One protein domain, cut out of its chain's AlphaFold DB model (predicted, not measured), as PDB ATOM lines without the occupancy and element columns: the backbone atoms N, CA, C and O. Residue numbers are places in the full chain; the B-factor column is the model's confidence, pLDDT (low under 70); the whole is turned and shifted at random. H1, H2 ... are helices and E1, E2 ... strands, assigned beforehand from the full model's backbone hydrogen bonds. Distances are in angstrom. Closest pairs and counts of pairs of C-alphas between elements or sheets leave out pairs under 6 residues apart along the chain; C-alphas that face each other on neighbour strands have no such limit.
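This is residues 343 to 449 of the 665 residues of an uncharacterized protein of Desulfovibrio piger (UniProt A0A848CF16). One long helix, H1, runs like a shaft into a loose head, where H4 crosses it near its last residues and H2, H3 and the small hairpin of E1 and E2 gather. The first turns of H1, residues 343 to 348, stick out free, while the stretch without named elements, residues 428 to 449, ends by folding back beside H1. The 107 printed residues hold four named helices and two strands in the order H1 H2 H3 E1 E2 H4, with an antiparallel sheet E1 - E2; the class is mostly helix. The whole is loose, with a radius of gyration of the C-alphas of 17.0 A, and spans 51 by 41 by 24 A.

H1, residues 343 to 374, begins at C-alpha 343 (-80.639, -36.698, 36.944) and is 45.9 A long. H2, residues 377 to 389, is 18.5 A long. H3 holds residues 395 to 398, E1 407 to 409 and E2 412 to 414. H4, residues 417 to 427, is 15.3 A long and ends at C-alpha 427 (-112.642, -19.325, 35.461).

H1 touches H4 with residues 365 to 372 alone, about perpendicular at 81 degrees; the closest C-alphas, of Asp 365 and Ala 424, are 5.6 A apart. H1 and H2 are close but not clearly touching, the closest C-alphas, of Trp 372 and Arg 380, being 7.5 A apart. H3 is close but not clearly touching to H2, with C-alphas 388 and 395 closest at 6.1 A, and to H4, with C-alphas 397 and 426 closest at 7.1 A. H2 and H4 are apart. In the hairpin of E1 and E2, N 407 and O 414 are within hydrogen-bond range at 2.8 A. Every O i to N i+4 pair is within range in H1, H2 and H4; H3 is too short for one.

The farthest C-alphas, of Gln 343 and Glu 378, are 53.3 A apart. The printed part has no cut, and no link between named elements is long. The mean pLDDT of the printed part is 86.2, and no printed residue is under 70.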
ATOM      1  N   GLN A 343     -79.335 -36.619  36.285       94.69
ATOM      2  CA  GLN A 343     -80.639 -36.698  36.944       94.69
ATOM      3  C   GLN A 343     -80.744 -35.732  38.133       94.69
ATOM      4  O   GLN A 343     -81.799 -35.134  38.339       94.69
ATOM      5  N   GLU A 344     -79.674 -35.579  38.912       95.31
ATOM      6  CA  GLU A 344     -79.615 -34.608  40.005       95.31
ATOM      7  C   GLU A 344     -79.686 -33.169  39.475       95.31
ATOM      8  O   GLU A 344     -80.531 -32.388  39.920       95.31
ATOM      9  N   VAL A 345     -78.852 -32.836  38.483       94.38
ATOM     10  CA  VAL A 345     -78.778 -31.483  37.908       94.38
ATOM     11  C   VAL A 345     -80.085 -31.096  37.212       94.38
ATOM     12  O   VAL A 345     -80.633 -30.025  37.474       94.38
ATOM     13  N   TRP A 346     -80.626 -31.964  36.360       95.38
ATOM     14  CA  TRP A 346     -81.889 -31.716  35.663       95.38
ATOM     15  C   TRP A 346     -83.077 -31.689  36.621       95.38
ATOM     16  O   TRP A 346     -83.942 -30.832  36.476       95.38
ATOM     17  N   GLY A 347     -83.078 -32.524  37.666       94.50
ATOM     18  CA  GLY A 347     -84.097 -32.458  38.714       94.50
ATOM     19  C   GLY A 347     -84.119 -31.109  39.442       94.50
ATOM     20  O   GLY A 347     -85.192 -30.605  39.773       94.50
ATOM     21  N   ALA A 348     -82.954 -30.489  39.655       93.75
ATOM     22  CA  ALA A 348     -82.868 -29.143  40.220       93.75
ATOM     23  C   ALA A 348     -83.378 -28.064  39.247       93.75
ATOM     24  O   ALA A 348     -84.074 -27.141  39.674       93.75
ATOM     25  N   LYS A 349     -83.080 -28.189  37.944       94.12
ATOM     26  CA  LYS A 349     -83.610 -27.282  36.910       94.12
ATOM     27  C   LYS A 349     -85.131 -27.349  36.822       94.12
ATOM     28  O   LYS A 349     -85.788 -26.311  36.874       94.12
ATOM     29  N   ASP A 350     -85.678 -28.561  36.759       93.44
ATOM     30  CA  ASP A 350     -87.120 -28.806  36.686       93.44
ATOM     31  C   ASP A 350     -87.834 -28.207  37.905       93.44
ATOM     32  O   ASP A 350     -88.848 -27.526  37.757       93.44
ATOM     33  N   ALA A 351     -87.256 -28.354  39.104       93.56
ATOM     34  CA  ALA A 351     -87.779 -27.720  40.312       93.56
ATOM     35  C   ALA A 351     -87.794 -26.180  40.220       93.56
ATOM     36  O   ALA A 351     -88.745 -25.547  40.684       93.56
ATOM     37  N   GLY A 352     -86.776 -25.574  39.598       92.56
ATOM     38  CA  GLY A 352     -86.737 -24.132  39.330       92.56
ATOM     39  C   GLY A 352     -87.815 -23.679  38.338       92.56
ATOM     40  O   GLY A 352     -88.480 -22.665  38.562       92.56
ATOM     41  N   VAL A 353     -88.051 -24.450  37.271       91.75
ATOM     42  CA  VAL A 353     -89.148 -24.197  36.319       91.75
ATOM     43  C   VAL A 353     -90.507 -24.305  37.012       91.75
ATOM     44  O   VAL A 353     -91.356 -23.423  36.853       91.75
ATOM     45  N   ASP A 354     -90.705 -25.344  37.822       92.94
ATOM     46  CA  ASP A 354     -91.933 -25.556  38.587       92.94
ATOM     47  C   ASP A 354     -92.215 -24.395  39.549       92.94
ATOM     48  O   ASP A 354     -93.370 -23.982  39.703       92.94
ATOM     49  N   GLU A 355     -91.181 -23.822  40.169       93.62
ATOM     50  CA  GLU A 355     -91.319 -22.651  41.033       93.62
ATOM     51  C   GLU A 355     -91.797 -21.415  40.255       93.62
ATOM     52  O   GLU A 355     -92.762 -20.764  40.677       93.62
ATOM     53  N   LEU A 356     -91.199 -21.137  39.090       91.88
ATOM     54  CA  LEU A 356     -91.602 -20.032  38.211       91.88
ATOM     55  C   LEU A 356     -93.039 -20.201  37.702       91.88
ATOM     56  O   LEU A 356     -93.832 -19.254  37.726       91.88
ATOM     57  N   LEU A 357     -93.416 -21.413  37.288       91.50
ATOM     58  CA  LEU A 357     -94.778 -21.726  36.851       91.50
ATOM     59  C   LEU A 357     -95.782 -21.616  38.004       91.50
ATOM     60  O   LEU A 357     -96.885 -21.087  37.821       91.50
ATOM     61  N   ALA A 358     -95.416 -22.062  39.207       90.25
ATOM     62  CA  ALA A 358     -96.251 -21.928  40.395       90.25
ATOM     63  C   ALA A 358     -96.438 -20.457  40.790       90.25
ATOM     64  O   ALA A 358     -97.543 -20.054  41.168       90.25
ATOM     65  N   GLU A 359     -95.392 -19.637  40.695       91.19
ATOM     66  CA  GLU A 359     -95.490 -18.197  40.912       91.19
ATOM     67  C   GLU A 359     -96.384 -17.528  39.870       91.19
ATOM     68  O   GLU A 359     -97.306 -16.795  40.246       91.19
ATOM     69  N   HIS A 360     -96.167 -17.821  38.589       88.88
ATOM     70  CA  HIS A 360     -97.006 -17.316  37.512       88.88
ATOM     71  C   HIS A 360     -98.474 -17.678  37.749       88.88
ATOM     72  O   HIS A 360     -99.320 -16.790  37.774       88.88
ATOM     73  N   LYS A 361     -98.779 -18.948  38.045       86.38
ATOM     74  CA  LYS A 361    -100.146 -19.392  38.341       86.38
ATOM     75  C   LYS A 361    -100.772 -18.612  39.497       86.38
ATOM     76  O   LYS A 361    -101.908 -18.162  39.381       86.38
ATOM     77  N   ARG A 362    -100.036 -18.394  40.595       85.94
ATOM     78  CA  ARG A 362    -100.518 -17.586  41.734       85.94
ATOM     79  C   ARG A 362    -100.848 -16.151  41.322       85.94
ATOM     80  O   ARG A 362    -101.836 -15.597  41.803       85.94
ATOM     81  N   ARG A 363    -100.022 -15.543  40.468       87.12
ATOM     82  CA  ARG A 363    -100.261 -14.192  39.944       87.12
ATOM     83  C   ARG A 363    -101.483 -14.181  39.025       87.12
ATOM     84  O   ARG A 363    -102.325 -13.304  39.192       87.12
ATOM     85  N   SER A 364    -101.604 -15.157  38.128       84.38
ATOM     86  CA  SER A 364    -102.711 -15.275  37.173       84.38
ATOM     87  C   SER A 364    -104.044 -15.471  37.889       84.38
ATOM     88  O   SER A 364    -104.972 -14.698  37.665       84.38
ATOM     89  N   ASP A 365    -104.110 -16.405  38.845       83.06
ATOM     90  CA  ASP A 365    -105.299 -16.625  39.678       83.06
ATOM     91  C   ASP A 365    -105.713 -15.336  40.403       83.06
ATOM     92  O   ASP A 365    -106.899 -15.014  40.494       83.06
ATOM     93  N   LYS A 366    -104.739 -14.568  40.907       85.44
ATOM     94  CA  LYS A 366    -105.003 -13.290  41.572       85.44
ATOM     95  C   LYS A 366    -105.539 -12.235  40.601       85.44
ATOM     96  O   LYS A 366    -106.547 -11.615  40.920       85.44
ATOM     97  N   ALA A 367    -104.911 -12.046  39.440       86.38
ATOM     98  CA  ALA A 367    -105.344 -11.056  38.450       86.38
ATOM     99  C   ALA A 367    -106.765 -11.335  37.943       86.38
ATOM    100  O   ALA A 367    -107.595 -10.431  37.901       86.38
ATOM    101  N   VAL A 368    -107.068 -12.601  37.655       85.38
ATOM    102  CA  VAL A 368    -108.399 -13.043  37.228       85.38
ATOM    103  C   VAL A 368    -109.451 -12.774  38.312       85.38
ATOM    104  O   VAL A 368    -110.547 -12.294  38.021       85.38
ATOM    105  N   VAL A 369    -109.124 -13.036  39.582       86.81
ATOM    106  CA  VAL A 369    -110.016 -12.737  40.713       86.81
ATOM    107  C   VAL A 369    -110.200 -11.231  40.906       86.81
ATOM    108  O   VAL A 369    -111.332 -10.790  41.104       86.81
ATOM    109  N   ASP A 370    -109.125 -10.444  40.855       87.25
ATOM    110  CA  ASP A 370    -109.168  -8.989  41.035       87.25
ATOM    111  C   ASP A 370    -110.002  -8.328  39.921       87.25
ATOM    112  O   ASP A 370    -110.861  -7.487  40.208       87.25
ATOM    113  N   TRP A 371    -109.846  -8.789  38.676       90.00
ATOM    114  CA  TRP A 371    -110.689  -8.402  37.545       90.00
ATOM    115  C   TRP A 371    -112.166  -8.742  37.784       90.00
ATOM    116  O   TRP A 371    -113.019  -7.855  37.737       90.00
ATOM    117  N   TRP A 372    -112.478 -10.001  38.119       89.62
ATOM    118  CA  TRP A 372    -113.855 -10.456  38.357       89.62
ATOM    119  C   TRP A 372    -114.569  -9.633  39.436       89.62
ATOM    120  O   TRP A 372    -115.752  -9.295  39.332       89.62
ATOM    121  N   VAL A 373    -113.829  -9.302  40.493       87.81
ATOM    122  CA  VAL A 373    -114.300  -8.496  41.618       87.81
ATOM    123  C   VAL A 373    -114.564  -7.044  41.217       87.81
ATOM    124  O   VAL A 373    -115.479  -6.430  41.778       87.81
ATOM    125  N   GLY A 374    -113.774  -6.505  40.287       87.06
ATOM    126  CA  GLY A 374    -113.888  -5.140  39.777       87.06
ATOM    127  C   GLY A 374    -115.088  -4.912  38.856       87.06
ATOM    128  O   GLY A 374    -115.575  -3.786  38.774       87.06
ATOM    129  N   LEU A 375    -115.606  -5.964  38.214       89.88
ATOM    130  CA  LEU A 375    -116.810  -5.886  37.381       89.88
ATOM    131  C   LEU A 375    -118.048  -5.518  38.204       89.88
ATOM    132  O   LEU A 375    -118.136  -5.855  39.384       89.88
ATOM    133  N   ASP A 376    -119.055  -4.908  37.583       91.44
ATOM    134  CA  ASP A 376    -120.381  -4.765  38.187       91.44
ATOM    135  C   ASP A 376    -121.204  -6.073  38.112       91.44
ATOM    136  O   ASP A 376    -120.778  -7.098  37.571       91.44
ATOM    137  N   ARG A 377    -122.394  -6.069  38.725       91.06
ATOM    138  CA  ARG A 377    -123.269  -7.252  38.787       91.06
ATOM    139  C   ARG A 377    -123.853  -7.627  37.421       91.06
ATOM    140  O   ARG A 377    -124.004  -8.817  37.156       91.06
ATOM    141  N   GLU A 378    -124.202  -6.651  36.588       91.12
ATOM    142  CA  GLU A 378    -124.833  -6.899  35.285       91.12
ATOM    143  C   GLU A 378    -123.836  -7.536  34.319       91.12
ATOM    144  O   GLU A 378    -124.140  -8.549  33.686       91.12
ATOM    145  N   ARG A 379    -122.600  -7.030  34.298       88.88
ATOM    146  CA  ARG A 379    -121.525  -7.573  33.471       88.88
ATOM    147  C   ARG A 379    -121.156  -8.999  33.865       88.88
ATOM    148  O   ARG A 379    -120.986  -9.839  32.984       88.88
ATOM    149  N   ARG A 380    -121.096  -9.307  35.169       92.19
ATOM    150  CA  ARG A 380    -120.875 -10.685  35.652       92.19
ATOM    151  C   ARG A 380    -122.001 -11.631  35.232       92.19
ATOM    152  O   ARG A 380    -121.719 -12.758  34.846       92.19
ATOM    153  N   LEU A 381    -123.264 -11.197  35.298       90.81
ATOM    154  CA  LEU A 381    -124.407 -12.017  34.872       90.81
ATOM    155  C   LEU A 381    -124.376 -12.321  33.373       90.81
ATOM    156  O   LEU A 381    -124.605 -13.469  33.004       90.81
ATOM    157  N   SER A 382    -124.055 -11.324  32.543       91.69
ATOM    158  CA  SER A 382    -123.888 -11.509  31.096       91.69
ATOM    159  C   SER A 382    -122.839 -12.579  30.806       91.69
ATOM    160  O   SER A 382    -123.165 -13.595  30.210       91.69
ATOM    161  N   LEU A 383    -121.619 -12.416  31.332       90.19
ATOM    162  CA  LEU A 383    -120.516 -13.349  31.074       90.19
ATOM    163  C   LEU A 383    -120.827 -14.780  31.536       90.19
ATOM    164  O   LEU A 383    -120.543 -15.735  30.823       90.19
ATOM    165  N   LEU A 384    -121.444 -14.945  32.713       89.88
ATOM    166  CA  LEU A 384    -121.860 -16.270  33.190       89.88
ATOM    167  C   LEU A 384    -122.912 -16.905  32.275       89.88
ATOM    168  O   LEU A 384    -122.869 -18.112  32.061       89.88
ATOM    169  N   SER A 385    -123.855 -16.116  31.759       89.94
ATOM    170  CA  SER A 385    -124.869 -16.597  30.818       89.94
ATOM    171  C   SER A 385    -124.242 -17.015  29.490       89.94
ATOM    172  O   SER A 385    -124.551 -18.094  28.982       89.94
ATOM    173  N   ASP A 386    -123.336 -16.193  28.961       87.94
ATOM    174  CA  ASP A 386    -122.645 -16.438  27.697       87.94
ATOM    175  C   ASP A 386    -121.819 -17.730  27.795       87.94
ATOM    176  O   ASP A 386    -122.023 -18.664  27.024       87.94
ATOM    177  N   TRP A 387    -120.992 -17.880  28.833       88.88
ATOM    178  CA  TRP A 387    -120.160 -19.075  29.009       88.88
ATOM    179  C   TRP A 387    -120.935 -20.359  29.327       88.88
ATOM    180  O   TRP A 387    -120.462 -21.451  29.006       88.88
ATOM    181  N   VAL A 388    -122.118 -20.266  29.944       86.69
ATOM    182  CA  VAL A 388    -123.013 -21.427  30.094       86.69
ATOM    183  C   VAL A 388    -123.631 -21.809  28.749       86.69
ATOM    184  O   VAL A 388    -123.744 -22.995  28.449       86.69
ATOM    185  N   THR A 389    -123.989 -20.823  27.925       85.00
ATOM    186  CA  THR A 389    -124.567 -21.041  26.589       85.00
ATOM    187  C   THR A 389    -123.551 -21.672  25.638       85.00
ATOM    188  O   THR A 389    -123.870 -22.641  24.950       85.00
ATOM    189  N   GLU A 390    -122.304 -21.201  25.675       79.50
ATOM    190  CA  GLU A 390    -121.185 -21.764  24.906       79.50
ATOM    191  C   GLU A 390    -120.735 -23.150  25.418       79.50
ATOM    192  O   GLU A 390    -120.041 -23.903  24.724       79.50
ATOM    193  N   GLY A 391    -121.176 -23.529  26.623       80.69
ATOM    194  CA  GLY A 391    -120.899 -24.824  27.241       80.69
ATOM    195  C   GLY A 391    -119.552 -24.909  27.962       80.69
ATOM    196  O   GLY A 391    -119.108 -26.013  28.272       80.69
ATOM    197  N   TYR A 392    -118.906 -23.776  28.248       81.06
ATOM    198  CA  TYR A 392    -117.683 -23.730  29.058       81.06
ATOM    199  C   TYR A 392    -117.967 -23.987  30.542       81.06
ATOM    200  O   TYR A 392    -117.133 -24.552  31.249       81.06
ATOM    201  N   LEU A 393    -119.154 -23.597  31.019       83.38
ATOM    202  CA  LEU A 393    -119.570 -23.737  32.414       83.38
ATOM    203  C   LEU A 393    -120.907 -24.470  32.537       83.38
ATOM    204  O   LEU A 393    -121.813 -24.283  31.729       83.38
ATOM    205  N   ALA A 394    -121.077 -25.249  33.607       85.19
ATOM    206  CA  ALA A 394    -122.389 -25.761  33.981       85.19
ATOM    207  C   ALA A 394    -123.156 -24.710  34.795       85.19
ATOM    208  O   ALA A 394    -122.595 -24.058  35.678       85.19
ATOM    209  N   LEU A 395    -124.470 -24.595  34.574       84.50
ATOM    210  CA  LEU A 395    -125.325 -23.653  35.309       84.50
ATOM    211  C   LEU A 395    -125.230 -23.831  36.837       84.50
ATOM    212  O   LEU A 395    -125.286 -22.857  37.581       84.50
ATOM    213  N   ALA A 396    -125.045 -25.066  37.312       85.50
ATOM    214  CA  ALA A 396    -124.892 -25.357  38.736       85.50
ATOM    215  C   ALA A 396    -123.664 -24.663  39.359       85.50
ATOM    216  O   ALA A 396    -123.724 -24.214  40.508       85.50
ATOM    217  N   ASP A 397    -122.584 -24.515  38.588       81.31
ATOM    218  CA  ASP A 397    -121.302 -23.990  39.058       81.31
ATOM    219  C   ASP A 397    -121.290 -22.456  39.169       81.31
ATOM    220  O   ASP A 397    -120.446 -21.894  39.867       81.31
ATOM    221  N   THR A 398    -122.250 -21.755  38.552       83.88
ATOM    222  CA  THR A 398    -122.312 -20.278  38.537       83.88
ATOM    223  C   THR A 398    -123.024 -19.674  39.757       83.88
ATOM    224  O   THR A 398    -123.036 -18.451  39.964       83.88
ATOM    225  N   THR A 399    -123.609 -20.523  40.606       84.31
ATOM    226  CA  THR A 399    -124.480 -20.127  41.718       84.31
ATOM    227  C   THR A 399    -123.795 -19.151  42.686       84.31
ATOM    228  O   THR A 399    -122.820 -19.477  43.364       84.31
ATOM    229  N   GLY A 400    -124.349 -17.940  42.812       80.25
ATOM    230  CA  GLY A 400    -123.879 -16.924  43.762       80.25
ATOM    231  C   GLY A 400    -122.552 -16.242  43.398       80.25
ATOM    232  O   GLY A 400    -122.010 -15.527  44.240       80.25
ATOM    233  N   LEU A 401    -122.034 -16.445  42.180       84.25
ATOM    234  CA  LEU A 401    -120.822 -15.780  41.674       84.25
ATOM    235  C   LEU A 401    -121.106 -14.443  40.978       84.25
ATOM    236  O   LEU A 401    -120.204 -13.617  40.846       84.25
ATOM    237  N   HIS A 402    -122.369 -14.182  40.634       83.94
ATOM    238  CA  HIS A 402    -122.834 -12.885  40.143       83.94
ATOM    239  C   HIS A 402    -122.750 -11.769  41.201       83.94
ATOM    240  O   HIS A 402    -122.782 -10.593  40.848       83.94
ATOM    241  N   GLU A 403    -122.590 -12.107  42.484       85.69
ATOM    242  CA  GLU A 403    -122.401 -11.166  43.593       85.69
ATOM    243  C   GLU A 403    -121.017 -11.324  44.234       85.69
ATOM    244  O   GLU A 403    -120.575 -12.437  44.526       85.69
ATOM    245  N   VAL A 404    -120.344 -10.203  44.515       86.56
ATOM    246  CA  VAL A 404    -119.066 -10.198  45.241       86.56
ATOM    247  C   VAL A 404    -119.335 -10.234  46.738       86.56
ATOM    248  O   VAL A 404    -119.842  -9.275  47.325       86.56
ATOM    249  N   LYS A 405    -118.945 -11.334  47.383       84.62
ATOM    250  CA  LYS A 405    -119.085 -11.494  48.834       84.62
ATOM    251  C   LYS A 405    -117.980 -10.729  49.560       84.62
ATOM    252  O   LYS A 405    -116.802 -11.002  49.352       84.62
ATOM    253  N   ARG A 406    -118.351  -9.815  50.461       86.94
ATOM    254  CA  ARG A 406    -117.418  -9.072  51.330       86.94
ATOM    255  C   ARG A 406    -117.695  -9.388  52.802       86.94
ATOM    256  O   ARG A 406    -118.845  -9.572  53.189       86.94
ATOM    257  N   ARG A 407    -116.655  -9.447  53.637       87.81
ATOM    258  CA  ARG A 407    -116.748  -9.676  55.089       87.81
ATOM    259  C   ARG A 407    -115.791  -8.745  55.829       87.81
ATOM    260  O   ARG A 407    -114.674  -8.530  55.377       87.81
ATOM    261  N   LYS A 408    -116.202  -8.244  56.995       86.44
ATOM    262  CA  LYS A 408    -115.337  -7.441  57.868       86.44
ATOM    263  C   LYS A 408    -114.304  -8.333  58.574       86.44
ATOM    264  O   LYS A 408    -114.688  -9.281  59.262       86.44
ATOM    265  N   PHE A 409    -113.015  -8.045  58.416       83.00
ATOM    266  CA  PHE A 409    -111.900  -8.734  59.074       83.00
ATOM    267  C   PHE A 409    -110.895  -7.695  59.577       83.00
ATOM    268  O   PHE A 409    -110.452  -6.852  58.808       83.00
ATOM    269  N   ARG A 410    -110.570  -7.716  60.879       82.19
ATOM    270  CA  ARG A 410    -109.683  -6.723  61.529       82.19
ATOM    271  C   ARG A 410    -110.028  -5.250  61.220       82.19
ATOM    272  O   ARG A 410    -109.150  -4.406  61.168       82.19
ATOM    273  N   GLY A 411    -111.314  -4.939  61.046       81.56
ATOM    274  CA  GLY A 411    -111.796  -3.576  60.785       81.56
ATOM    275  C   GLY A 411    -112.001  -3.234  59.306       81.56
ATOM    276  O   GLY A 411    -112.820  -2.366  59.020       81.56
ATOM    277  N   GLU A 412    -111.384  -3.974  58.383       83.31
ATOM    278  CA  GLU A 412    -111.468  -3.743  56.936       83.31
ATOM    279  C   GLU A 412    -112.458  -4.692  56.249       83.31
ATOM    280  O   GLU A 412    -112.698  -5.814  56.704       83.31
ATOM    281  N   MET A 413    -113.056  -4.246  55.141       84.06
ATOM    282  CA  MET A 413    -113.906  -5.093  54.300       84.06
ATOM    283  C   MET A 413    -113.032  -5.880  53.325       84.06
ATOM    284  O   MET A 413    -112.480  -5.309  52.392       84.06
ATOM    285  N   VAL A 414    -112.948  -7.197  53.513       87.69
ATOM    286  CA  VAL A 414    -112.148  -8.100  52.675       87.69
ATOM    287  C   VAL A 414    -113.028  -9.114  51.951       87.69
ATOM    288  O   VAL A 414    -114.136  -9.438  52.387       87.69
ATOM    289  N   ILE A 415    -112.526  -9.654  50.846       87.06
ATOM    290  CA  ILE A 415    -113.203 -10.713  50.094       87.06
ATOM    291  C   ILE A 415    -112.761 -12.066  50.665       87.06
ATOM    292  O   ILE A 415    -111.560 -12.318  50.770       87.06
ATOM    293  N   PRO A 416    -113.686 -12.956  51.070       88.19
ATOM    294  CA  PRO A 416    -113.316 -14.241  51.646       88.19
ATOM    295  C   PRO A 416    -112.489 -15.093  50.677       88.19
ATOM    296  O   PRO A 416    -112.896 -15.316  49.538       88.19
ATOM    297  N   LYS A 417    -111.395 -15.686  51.169       84.81
ATOM    298  CA  LYS A 417    -110.521 -16.579  50.384       84.81
ATOM    299  C   LYS A 417    -111.284 -17.725  49.703       84.81
ATOM    300  O   LYS A 417    -111.009 -18.047  48.557       84.81
ATOM    301  N   LYS A 418    -112.300 -18.287  50.374       85.50
ATOM    302  CA  LYS A 418    -113.174 -19.333  49.809       85.50
ATOM    303  C   LYS A 418    -113.933 -18.860  48.558       85.50
ATOM    304  O   LYS A 418    -114.162 -19.660  47.661       85.50
ATOM    305  N   TYR A 419    -114.324 -17.583  48.499       85.69
ATOM    306  CA  TYR A 419    -114.974 -17.000  47.323       85.69
ATOM    307  C   TYR A 419    -113.964 -16.781  46.191       85.69
ATOM    308  O   TYR A 419    -114.215 -17.214  45.075       85.69
ATOM    309  N   GLN A 420    -112.794 -16.210  46.497       84.50
ATOM    310  CA  GLN A 420    -111.710 -16.032  45.518       84.50
ATOM    311  C   GLN A 420    -111.300 -17.367  44.873       84.50
ATOM    312  O   GLN A 420    -111.181 -17.462  43.659       84.50
ATOM    313  N   GLN A 421    -111.173 -18.428  45.676       83.38
ATOM    314  CA  GLN A 421    -110.879 -19.779  45.189       83.38
ATOM    315  C   GLN A 421    -111.997 -20.361  44.315       83.38
ATOM    316  O   GLN A 421    -111.707 -21.088  43.371       83.38
ATOM    317  N   ALA A 422    -113.264 -20.062  44.619       83.25
ATOM    318  CA  ALA A 422    -114.390 -20.501  43.798       83.25
ATOM    319  C   ALA A 422    -114.391 -19.803  42.428       83.25
ATOM    320  O   ALA A 422    -114.588 -20.470  41.420       83.25
ATOM    321  N   VAL A 423    -114.100 -18.497  42.396       85.62
ATOM    322  CA  VAL A 423    -113.956 -17.711  41.160       85.62
ATOM    323  C   VAL A 423    -112.790 -18.230  40.316       85.62
ATOM    324  O   VAL A 423    -112.997 -18.565  39.158       85.62
ATOM    325  N   ALA A 424    -111.597 -18.387  40.900       82.25
ATOM    326  CA  ALA A 424    -110.430 -18.912  40.185       82.25
ATOM    327  C   ALA A 424    -110.681 -20.319  39.614       82.25
ATOM    328  O   ALA A 424    -110.355 -20.599  38.465       82.25
ATOM    329  N   LYS A 425    -111.327 -21.203  40.390       82.50
ATOM    330  CA  LYS A 425    -111.665 -22.559  39.939       82.50
ATOM    331  C   LYS A 425    -112.697 -22.566  38.808       82.50
ATOM    332  O   LYS A 425    -112.583 -23.395  37.915       82.50
ATOM    333  N   LEU A 426    -113.701 -21.689  38.862       81.62
ATOM    334  CA  LEU A 426    -114.698 -21.564  37.799       81.62
ATOM    335  C   LEU A 426    -114.039 -21.066  36.507       81.62
ATOM    336  O   LEU A 426    -114.205 -21.671  35.454       81.62
ATOM    337  N   LEU A 427    -113.264 -19.985  36.608       77.62
ATOM    338  CA  LEU A 427    -112.642 -19.325  35.461       77.62
ATOM    339  C   LEU A 427    -111.520 -20.158  34.829       77.62
ATOM    340  O   LEU A 427    -111.205 -19.951  33.667       77.62
ATOM    341  N   ALA A 428    -110.990 -21.164  35.531       77.88
ATOM    342  CA  ALA A 428    -110.088 -22.154  34.946       77.88
ATOM    343  C   ALA A 428    -110.739 -23.027  33.850       77.88
ATOM    344  O   ALA A 428    -110.019 -23.617  33.050       77.88
ATOM    345  N   ASN A 429    -112.074 -23.128  33.813       80.81
ATOM    346  CA  ASN A 429    -112.806 -23.861  32.771       80.81
ATOM    347  C   ASN A 429    -113.151 -22.986  31.553       80.81
ATOM    348  O   ASN A 429    -113.657 -23.496  30.556       80.81
ATOM    349  N   VAL A 430    -112.908 -21.677  31.639       81.81
ATOM    350  CA  VAL A 430    -113.134 -20.729  30.549       81.81
ATOM    351  C   VAL A 430    -111.837 -20.617  29.734       81.81
ATOM    352  O   VAL A 430    -110.774 -20.437  30.337       81.81
ATOM    353  N   PRO A 431    -111.881 -20.720  28.392       78.62
ATOM    354  CA  PRO A 431    -110.696 -20.522  27.559       78.62
ATOM    355  C   PRO A 431    -110.039 -19.159  27.818       78.62
ATOM    356  O   PRO A 431    -110.724 -18.154  28.009       78.62
ATOM    357  N   GLN A 432    -108.705 -19.109  27.817       74.81
ATOM    358  CA  GLN A 432    -107.951 -17.870  28.066       74.81
ATOM    359  C   GLN A 432    -108.325 -16.773  27.060       74.81
ATOM    360  O   GLN A 432    -108.362 -15.600  27.416       74.81
ATOM    361  N   GLU A 433    -108.654 -17.159  25.828       78.50
ATOM    362  CA  GLU A 433    -109.056 -16.294  24.720       78.50
ATOM    363  C   GLU A 433    -110.377 -15.552  24.971       78.50
ATOM    364  O   GLU A 433    -110.583 -14.481  24.401       78.50
ATOM    365  N   GLU A 434    -111.223 -16.069  25.864       81.44
ATOM    366  CA  GLU A 434    -112.509 -15.472  26.250       81.44
ATOM    367  C   GLU A 434    -112.376 -14.493  27.431       81.44
ATOM    368  O   GLU A 434    -113.279 -13.702  27.710       81.44
ATOM    369  N   LEU A 435    -111.243 -14.514  28.144       81.69
ATOM    370  CA  LEU A 435    -110.945 -13.553  29.210       81.69
ATOM    371  C   LEU A 435    -110.397 -12.254  28.606       81.69
ATOM    372  O   LEU A 435    -109.601 -12.323  27.678       81.69
ATOM    373  N   PRO A 436    -110.733 -11.059  29.107       80.62
ATOM    374  CA  PRO A 436    -110.161  -9.822  28.578       80.62
ATOM    375  C   PRO A 436    -108.650  -9.748  28.820       80.62
ATOM    376  O   PRO A 436    -108.136 -10.330  29.774       80.62
ATOM    377  N   GLU A 437    -107.944  -8.995  27.977       79.56
ATOM    378  CA  GLU A 437    -106.480  -8.854  28.025       79.56
ATOM    379  C   GLU A 437    -105.978  -8.387  29.402       79.56
ATOM    380  O   GLU A 437    -104.995  -8.908  29.917       79.56
ATOM    381  N   GLU A 438    -106.730  -7.505  30.061       78.81
ATOM    382  CA  GLU A 438    -106.468  -6.996  31.417       78.81
ATOM    383  C   GLU A 438    -106.475  -8.083  32.511       78.81
ATOM    384  O   GLU A 438    -105.880  -7.900  33.572       78.81
ATOM    385  N   ALA A 439    -107.154  -9.211  32.271       79.00
ATOM    386  CA  ALA A 439    -107.225 -10.349  33.189       79.00
ATOM    387  C   ALA A 439    -106.170 -11.428  32.884       79.00
ATOM    388  O   ALA A 439    -106.031 -12.382  33.655       79.00
ATOM    389  N   ARG A 440    -105.427 -11.300  31.775       82.19
ATOM    390  CA  ARG A 440    -104.408 -12.265  31.351       82.19
ATOM    391  C   ARG A 440    -103.038 -11.822  31.842       82.19
ATOM    392  O   ARG A 440    -102.620 -10.687  31.639       82.19
ATOM    393  N   ILE A 441    -102.302 -12.746  32.447       79.88
ATOM    394  CA  ILE A 441    -100.874 -12.549  32.699       79.88
ATOM    395  C   ILE A 441    -100.108 -13.302  31.612       79.88
ATOM    396  O   ILE A 441    -100.391 -14.484  31.406       79.88
ATOM    397  N   PRO A 442     -99.142 -12.664  30.927       81.94
ATOM    398  CA  PRO A 442     -98.263 -13.357  29.995       81.94
ATOM    399  C   PRO A 442     -97.539 -14.522  30.673       81.94
ATOM    400  O   PRO A 442     -97.156 -14.417  31.844       81.94
ATOM    401  N   ALA A 443     -97.340 -15.618  29.938       83.69
ATOM    402  CA  ALA A 443     -96.559 -16.757  30.413       83.69
ATOM    403  C   ALA A 443     -95.194 -16.288  30.957       83.69
ATOM    404  O   ALA A 443     -94.630 -15.324  30.427       83.69
ATOM    405  N   PRO A 444     -94.671 -16.921  32.023       87.38
ATOM    406  CA  PRO A 444     -93.394 -16.513  32.576       87.38
ATOM    407  C   PRO A 444     -92.297 -16.800  31.554       87.38
ATOM    408  O   PRO A 444     -92.309 -17.834  30.885       87.38
ATOM    409  N   GLU A 445     -91.341 -15.886  31.450       89.06
ATOM    410  CA  GLU A 445     -90.115 -16.150  30.714       89.06
ATOM    411  C   GLU A 445     -89.285 -17.146  31.527       89.06
ATOM    412  O   GLU A 445     -88.944 -16.884  32.682       89.06
ATOM    413  N   ILE A 446     -89.031 -18.321  30.950       88.00
ATOM    414  CA  ILE A 446     -88.205 -19.354  31.574       88.00
ATOM    415  C   ILE A 446     -86.779 -19.176  31.042       88.00
ATOM    416  O   ILE A 446     -86.591 -19.290  29.829       88.00
ATOM    417  N   PRO A 447     -85.790 -18.920  31.916       88.19
ATOM    418  CA  PRO A 447     -84.387 -18.838  31.526       88.19
ATOM    419  C   PRO A 447     -83.904 -20.090  30.776       88.19
ATOM    420  O   PRO A 447     -84.259 -21.218  31.131       88.19
ATOM    421  N   ASP A 448     -83.081 -19.909  29.739       81.12
ATOM    422  CA  ASP A 448     -82.597 -21.016  28.899       81.12
ATOM    423  C   ASP A 448     -81.769 -22.050  29.678       81.12
ATOM    424  O   ASP A 448     -81.832 -23.244  29.381       81.12
ATOM    425  N   ASP A 449     -81.043 -21.614  30.709       82.69
ATOM    426  CA  ASP A 449     -80.262 -22.478  31.594       82.69
ATOM    427  C   ASP A 449     -81.137 -23.438  32.410       82.69
ATOM    428  O   ASP A 449     -80.692 -24.550  32.697       82.69
TER     429      ASP A 449